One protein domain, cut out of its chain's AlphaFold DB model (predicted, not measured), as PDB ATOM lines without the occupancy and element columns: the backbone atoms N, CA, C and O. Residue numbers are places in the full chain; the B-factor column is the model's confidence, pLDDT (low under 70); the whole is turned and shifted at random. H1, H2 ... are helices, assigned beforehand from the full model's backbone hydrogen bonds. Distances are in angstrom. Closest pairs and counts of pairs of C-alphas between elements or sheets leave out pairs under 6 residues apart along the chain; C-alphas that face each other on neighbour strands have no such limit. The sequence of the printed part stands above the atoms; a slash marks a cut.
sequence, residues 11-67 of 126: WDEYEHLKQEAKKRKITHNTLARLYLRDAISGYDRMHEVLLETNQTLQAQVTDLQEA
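What this domain is: This is residues 11 to 67 of the 126 residues of an uncharacterized protein of Caballeronia zhejiangensis (UniProt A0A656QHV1). What does the model look like? One very long helix, H2, makes nearly the whole length, and a short helix, H1, meets it at its first end to make a corner, as in an L. Residues 33 to 67 of H2 stick out free as a long arm. What is it built of? The printed part has 57 residues with two named helices, H1 then H2, and no named strand; its class is all helix. How is it shaped overall? It is extended, with a radius of gyration of the C-alphas of 20.3 A, and spans 62 by 19 by 13 A.

How they stand to each other: Where does H1, residues 11 to 23, touch H2, residues 28 to 67? Residues 17 to 22 of H1 alone touch residues 28 to 32 of H2 alone; the closest C-alphas, of Ala 21 and His 28, are 5.1 A apart. At what angle? Their lines are only just about perpendicular, at 72 degrees. Are the backbones helical throughout? In H1 and H2 every O i to N i+4 pair is within hydrogen-bond range.

Where its parts are: Where does H1 begin? C-alpha 11 is at (181.803, 221.390, 186.827), and H1 measures 18.7 A from first to last C-alpha. Where does H2 run? It goes from C-alpha 28 at (173.704, 224.882, 177.051) to C-alpha 67 at (167.232, 167.732, 169.565), 58.0 A.

The domain as a whole: How large is it? The two C-alphas farthest apart, of Lys 25 and Ala 67, are 61.9 A apart. Is anything missing or uncertain? The printed part has no cut, the link from H1 to H2 is tight, and no printed residue is under 70 in pLDDT.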
ATOM      1  N   TRP A  11     181.460 220.036 187.266       88.44
ATOM      2  CA  TRP A  11     181.803 221.390 186.827       88.44
ATOM      3  C   TRP A  11     182.531 221.396 185.475       88.44
ATOM      4  O   TRP A  11     182.227 222.211 184.601       88.44
ATOM      5  N   ASP A  12     183.427 220.432 185.278       92.69
ATOM      6  CA  ASP A  12     184.216 220.289 184.056       92.69
ATOM      7  C   ASP A  12     183.327 219.921 182.857       92.69
ATOM      8  O   ASP A  12     183.462 220.483 181.766       92.69
ATOM      9  N   GLU A  13     182.342 219.046 183.074       88.44
ATOM     10  CA  GLU A  13     181.348 218.664 182.069       88.44
ATOM     11  C   GLU A  13     180.442 219.843 181.697       88.44
ATOM     12  O   GLU A  13     180.125 220.045 180.523       88.44
ATOM     13  N   TYR A  14     180.051 220.657 182.683       89.06
ATOM     14  CA  TYR A  14     179.253 221.857 182.447       89.06
ATOM     15  C   TYR A  14     180.005 222.886 181.592       89.06
ATOM     16  O   TYR A  14     179.438 223.423 180.633       89.06
ATOM     17  N   GLU A  15     181.279 223.146 181.893       91.88
ATOM     18  CA  GLU A  15     182.103 224.060 181.096       91.88
ATOM     19  C   GLU A  15     182.334 223.524 179.678       91.88
ATOM     20  O   GLU A  15     182.198 224.281 178.709       91.88
ATOM     21  N   HIS A  16     182.563 222.218 179.516       91.75
ATOM     22  CA  HIS A  16     182.626 221.591 178.196       91.75
ATOM     23  C   HIS A  16     181.323 221.801 177.405       91.75
ATOM     24  O   HIS A  16     181.333 222.292 176.271       91.75
ATOM     25  N   LEU A  17     180.176 221.524 178.028       90.25
ATOM     26  CA  LEU A  17     178.859 221.639 177.402       90.25
ATOM     27  C   LEU A  17     178.534 223.089 177.013       90.25
ATOM     28  O   LEU A  17     177.964 223.355 175.952       90.25
ATOM     29  N   LYS A  18     178.959 224.054 177.827       91.94
ATOM     30  CA  LYS A  18     178.841 225.490 177.548       91.94
ATOM     31  C   LYS A  18     179.715 225.924 176.368       91.94
ATOM     32  O   LYS A  18     179.248 226.690 175.521       91.94
ATOM     33  N   GLN A  19     180.948 225.425 176.272       93.56
ATOM     34  CA  GLN A  19     181.832 225.696 175.134       93.56
ATOM     35  C   GLN A  19     181.278 225.110 173.830       93.56
ATOM     36  O   GLN A  19     181.263 225.792 172.802       93.56
ATOM     37  N   GLU A  20     180.764 223.882 173.859       91.38
ATOM     38  CA  GLU A  20     180.139 223.259 172.692       91.38
ATOM     39  C   GLU A  20     178.848 223.958 172.262       91.38
ATOM     40  O   GLU A  20     178.635 224.203 171.069       91.38
ATOM     41  N   ALA A  21     178.008 224.350 173.220       91.50
ATOM     42  CA  ALA A  21     176.786 225.098 172.945       91.50
ATOM     43  C   ALA A  21     177.095 226.448 172.281       91.50
ATOM     44  O   ALA A  21     176.426 226.835 171.317       91.50
ATOM     45  N   LYS A  22     178.176 227.115 172.713       93.00
ATOM     46  CA  LYS A  22     178.669 228.356 172.103       93.00
ATOM     47  C   LYS A  22     179.098 228.151 170.648       93.00
ATOM     48  O   LYS A  22     178.719 228.961 169.802       93.00
ATOM     49  N   LYS A  23     179.816 227.063 170.328       94.88
ATOM     50  CA  LYS A  23     180.194 226.714 168.939       94.88
ATOM     51  C   LYS A  23     178.961 226.546 168.044       94.88
ATOM     52  O   LYS A  23     178.968 226.977 166.895       94.88
ATOM     53  N   ARG A  24     177.890 225.963 168.589       90.62
ATOM     54  CA  ARG A  24     176.631 225.679 167.881       90.62
ATOM     55  C   ARG A  24     175.595 226.812 167.960       90.62
ATOM     56  O   ARG A  24     174.502 226.657 167.428       90.62
ATOM     57  N   LYS A  25     175.931 227.950 168.589       93.75
ATOM     58  CA  LYS A  25     175.051 229.123 168.786       93.75
ATOM     59  C   LYS A  25     173.701 228.787 169.443       93.75
ATOM     60  O   LYS A  25     172.684 229.405 169.138       93.75
ATOM     61  N   ILE A  26     173.694 227.823 170.360       93.25
ATOM     62  CA  ILE A  26     172.513 227.413 171.133       93.25
ATOM     63  C   ILE A  26     172.787 227.548 172.631       93.25
ATOM     64  O   ILE A  26     173.931 227.691 173.058       93.25
ATOM     65  N   THR A  27     171.738 227.512 173.452       90.75
ATOM     66  CA  THR A  27     171.910 227.513 174.910       90.75
ATOM     67  C   THR A  27     172.414 226.148 175.383       90.75
ATOM     68  O   THR A  27     172.052 225.112 174.818       90.75
ATOM     69  N   HIS A  28     173.215 226.130 176.452       87.75
ATOM     70  CA  HIS A  28     173.704 224.882 177.051       87.75
ATOM     71  C   HIS A  28     172.546 223.954 177.456       87.75
ATOM     72  O   HIS A  28     172.612 222.751 177.247       87.75
ATOM     73  N   ASN A  29     171.424 224.505 177.935       86.69
ATOM     74  CA  ASN A  29     170.244 223.711 178.282       86.69
ATOM     75  C   ASN A  29     169.603 223.050 177.059       86.69
ATOM     76  O   ASN A  29     169.137 221.916 177.154       86.69
ATOM     77  N   THR A  30     169.571 223.733 175.912       88.50
ATOM     78  CA  THR A  30     169.077 223.136 174.666       88.50
ATOM     79  C   THR A  30     170.009 222.024 174.190       88.50
ATOM     80  O   THR A  30     169.522 220.964 173.807       88.50
ATOM     81  N   LEU A  31     171.330 222.217 174.272       90.00
ATOM     82  CA  LEU A  31     172.298 221.182 173.900       90.00
ATOM     83  C   LEU A  31     172.208 219.951 174.816       90.00
ATOM     84  O   LEU A  31     172.142 218.835 174.318       90.00
ATOM     85  N   ALA A  32     172.110 220.146 176.134       88.00
ATOM     86  CA  ALA A  32     171.947 219.051 177.093       88.00
ATOM     87  C   ALA A  32     170.679 218.224 176.820       88.00
ATOM     88  O   ALA A  32     170.698 216.999 176.887       88.00
ATOM     89  N   ARG A  33     169.573 218.883 176.448       88.12
ATOM     90  CA  ARG A  33     168.334 218.194 176.051       88.12
ATOM     91  C   ARG A  33     168.479 217.415 174.747       88.12
ATOM     92  O   ARG A  33     167.871 216.356 174.630       88.12
ATOM     93  N   LEU A  34     169.242 217.931 173.783       89.19
ATOM     94  CA  LEU A  34     169.532 217.213 172.540       89.19
ATOM     95  C   LEU A  34     170.358 215.958 172.822       89.19
ATOM     96  O   LEU A  34     169.947 214.881 172.413       89.19
ATOM     97  N   TYR A  35     171.431 216.073 173.608       89.44
ATOM     98  CA  TYR A  35     172.233 214.917 174.017       89.44
ATOM     99  C   TYR A  35     171.430 213.887 174.800       89.44
ATOM    100  O   TYR A  35     171.547 212.700 174.519       89.44
ATOM    101  N   LEU A  36     170.561 214.319 175.718       87.75
ATOM    102  CA  LEU A  36     169.671 213.394 176.413       87.75
ATOM    103  C   LEU A  36     168.756 212.655 175.430       87.75
ATOM    104  O   LEU A  36     168.585 211.446 175.538       87.75
ATOM    105  N   ARG A  37     168.148 213.372 174.481       88.31
ATOM    106  CA  ARG A  37     167.232 212.769 173.510       88.31
ATOM    107  C   ARG A  37     167.955 211.773 172.607       88.31
ATOM    108  O   ARG A  37     167.438 210.680 172.393       88.31
ATOM    109  N   ASP A  38     169.134 212.140 172.119       88.56
ATOM    110  CA  ASP A  38     169.964 211.270 171.291       88.56
ATOM    111  C   ASP A  38     170.389 210.026 172.084       88.56
ATOM    112  O   ASP A  38     170.214 208.909 171.599       88.56
ATOM    113  N   ALA A  39     170.825 210.192 173.337       87.38
ATOM    114  CA  ALA A  39     171.180 209.085 174.222       87.38
ATOM    115  C   ALA A  39     170.004 208.134 174.484       87.38
ATOM    116  O   ALA A  39     170.181 206.927 174.371       87.38
ATOM    117  N   ILE A  40     168.805 208.655 174.773       87.88
ATOM    118  CA  ILE A  40     167.599 207.830 174.967       87.88
ATOM    119  C   ILE A  40     167.277 207.054 173.688       87.88
ATOM    120  O   ILE A  40     167.099 205.844 173.735       87.88
ATOM    121  N   SER A  41     167.272 207.720 172.530       85.31
ATOM    122  CA  SER A  41     166.980 207.043 171.261       85.31
ATOM    123  C   SER A  41     168.011 205.970 170.893       85.31
ATOM    124  O   SER A  41     167.653 204.925 170.352       85.31
ATOM    125  N   GLY A  42     169.292 206.209 171.197       86.75
ATOM    126  CA  GLY A  42     170.352 205.220 171.028       86.75
ATOM    127  C   GLY A  42     170.196 204.048 171.994       86.75
ATOM    128  O   GLY A  42     170.331 202.897 171.581       86.75
ATOM    129  N   TYR A  43     169.859 204.339 173.252       86.06
ATOM    130  CA  TYR A  43     169.608 203.338 174.283       86.06
ATOM    131  C   TYR A  43     168.450 202.415 173.899       86.06
ATOM    132  O   TYR A  43     168.636 201.202 173.902       86.06
ATOM    133  N   ASP A  44     167.305 202.974 173.490       82.69
ATOM    134  CA  ASP A  44     166.122 202.202 173.092       82.69
ATOM    135  C   ASP A  44     166.439 201.259 171.926       82.69
ATOM    136  O   ASP A  44     166.149 200.066 171.991       82.69
ATOM    137  N   ARG A  45     167.132 201.760 170.893       83.44
ATOM    138  CA  ARG A  45     167.521 200.951 169.730       83.44
ATOM    139  C   ARG A  45     168.482 199.820 170.098       83.44
ATOM    140  O   ARG A  45     168.351 198.713 169.585       83.44
ATOM    141  N   MET A  46     169.469 200.089 170.954       86.56
ATOM    142  CA  MET A  46     170.391 199.047 171.415       86.56
ATOM    143  C   MET A  46     169.666 198.002 172.261       86.56
ATOM    144  O   MET A  46     169.913 196.809 172.097       86.56
ATOM    145  N   HIS A  47     168.758 198.435 173.133       87.31
ATOM    146  CA  HIS A  47     167.962 197.534 173.956       87.31
ATOM    147  C   HIS A  47     167.033 196.652 173.125       87.31
ATOM    148  O   HIS A  47     166.916 195.468 173.421       87.31
ATOM    149  N   GLU A  48     166.413 197.190 172.078       89.00
ATOM    150  CA  GLU A  48     165.556 196.424 171.171       89.00
ATOM    151  C   GLU A  48     166.342 195.303 170.473       89.00
ATOM    152  O   GLU A  48     165.937 194.142 170.524       89.00
ATOM    153  N   VAL A  49     167.534 195.610 169.949       90.19
ATOM    154  CA  VAL A  49     168.433 194.608 169.346       90.19
ATOM    155  C   VAL A  49     168.890 193.567 170.377       90.19
ATOM    156  O   VAL A  49     168.943 192.369 170.092       90.19
ATOM    157  N   LEU A  50     169.214 193.993 171.600       90.00
ATOM    158  CA  LEU A  50     169.592 193.072 172.675       90.00
ATOM    159  C   LEU A  50     168.434 192.154 173.084       90.00
ATOM    160  O   LEU A  50     168.656 190.982 173.379       90.00
ATOM    161  N   LEU A  51     167.198 192.651 173.081       93.31
ATOM    162  CA  LEU A  51     166.017 191.840 173.368       93.31
ATOM    163  C   LEU A  51     165.755 190.819 172.256       93.31
ATOM    164  O   LEU A  51     165.539 189.647 172.557       93.31
ATOM    165  N   GLU A  52     165.835 191.234 170.993       93.00
ATOM    166  CA  GLU A  52     165.655 190.352 169.834       93.00
ATOM    167  C   GLU A  52     166.707 189.230 169.801       93.00
ATOM    168  O   GLU A  52     166.386 188.051 169.610       93.00
ATOM    169  N   THR A  53     167.971 189.568 170.066       91.44
ATOM    170  CA  THR A  53     169.051 188.572 170.153       91.44
ATOM    171  C   THR A  53     168.841 187.600 171.312       91.44
ATOM    172  O   THR A  53     169.037 186.398 171.135       91.44
ATOM    173  N   ASN A  54     168.375 188.072 172.472       91.94
ATOM    174  CA  ASN A  54     168.084 187.200 173.613       91.94
ATOM    175  C   ASN A  54     166.930 186.231 173.307       91.94
ATOM    176  O   ASN A  54     167.043 185.037 173.575       91.94
ATOM    177  N   GLN A  55     165.857 186.718 172.678       93.00
ATOM    178  CA  GLN A  55     164.731 185.880 172.248       93.00
ATOM    179  C   GLN A  55     165.169 184.818 171.233       93.00
ATOM    180  O   GLN A  55     164.803 183.650 171.360       93.00
ATOM    181  N   THR A  56     166.007 185.200 170.266       93.25
ATOM    182  CA  THR A  56     166.545 184.272 169.262       93.25
ATOM    183  C   THR A  56     167.408 183.189 169.908       93.25
ATOM    184  O   THR A  56     167.252 182.007 169.604       93.25
ATOM    185  N   LEU A  57     168.288 183.569 170.839       92.19
ATOM    186  CA  LEU A  57     169.128 182.620 171.571       92.19
ATOM    187  C   LEU A  57     168.296 181.660 172.426       92.19
ATOM    188  O   LEU A  57     168.569 180.463 172.435       92.19
ATOM    189  N   GLN A  58     167.257 182.149 173.106       92.44
ATOM    190  CA  GLN A  58     166.356 181.298 173.888       92.44
ATOM    191  C   GLN A  58     165.617 180.278 173.013       92.44
ATOM    192  O   GLN A  58     165.510 179.109 173.395       92.44
ATOM    193  N   ALA A  59     165.153 180.688 171.829       91.56
ATOM    194  CA  ALA A  59     164.538 179.776 170.869       91.56
ATOM    195  C   ALA A  59     165.530 178.690 170.418       91.56
ATOM    196  O   ALA A  59     165.237 177.503 170.528       91.56
ATOM    197  N   GLN A  60     166.749 179.081 170.030       91.69
ATOM    198  CA  GLN A  60     167.794 178.140 169.610       91.69
ATOM    199  C   GLN A  60     168.193 177.149 170.712       91.69
ATOM    200  O   GLN A  60     168.399 175.969 170.436       91.69
ATOM    201  N   VAL A  61     168.291 177.602 171.966       91.88
ATOM    202  CA  VAL A  61     168.566 176.720 173.112       91.88
ATOM    203  C   VAL A  61     167.439 175.709 173.303       91.88
ATOM    204  O   VAL A  61     167.712 174.535 173.546       91.88
ATOM    205  N   THR A  62     166.186 176.139 173.156       89.88
ATOM    206  CA  THR A  62     165.022 175.249 173.269       89.88
ATOM    207  C   THR A  62     165.043 174.179 172.174       89.88
ATOM    208  O   THR A  62     164.902 172.991 172.473       89.88
ATOM    209  N   ASP A  63     165.323 174.572 170.930       86.69
ATOM    210  CA  ASP A  63     165.441 173.649 169.794       86.69
ATOM    211  C   ASP A  63     166.583 172.640 169.999       86.69
ATOM    212  O   ASP A  63     166.428 171.439 169.755       86.69
ATOM    213  N   LEU A  64     167.733 173.106 170.498       85.69
ATOM    214  CA  LEU A  64     168.877 172.253 170.820       85.69
ATOM    215  C   LEU A  64     168.552 171.260 171.939       85.69
ATOM    216  O   LEU A  64     168.874 170.079 171.817       85.69
ATOM    217  N   GLN A  65     167.883 171.698 173.006       83.06
ATOM    218  CA  GLN A  65     167.451 170.816 174.094       83.06
ATOM    219  C   GLN A  65     166.480 169.734 173.604       83.06
ATOM    220  O   GLN A  65     166.569 168.569 174.017       83.06
ATOM    221  N   GLU A  66     165.571 170.083 172.694       82.62
ATOM    222  CA  GLU A  66     164.668 169.112 172.081       82.62
ATOM    223  C   GLU A  66     165.437 168.106 171.210       82.62
ATOM    224  O   GLU A  66     165.209 166.894 171.306       82.62
ATOM    225  N   ALA A  67     166.386 168.581 170.400       79.19
ATOM    226  CA  ALA A  67     167.232 167.732 169.565       79.19
ATOM    227  C   ALA A  67     168.079 166.760 170.402       79.19
ATOM    228  O   ALA A  67     168.106 165.563 170.106       79.19
TER     229      ALA A  67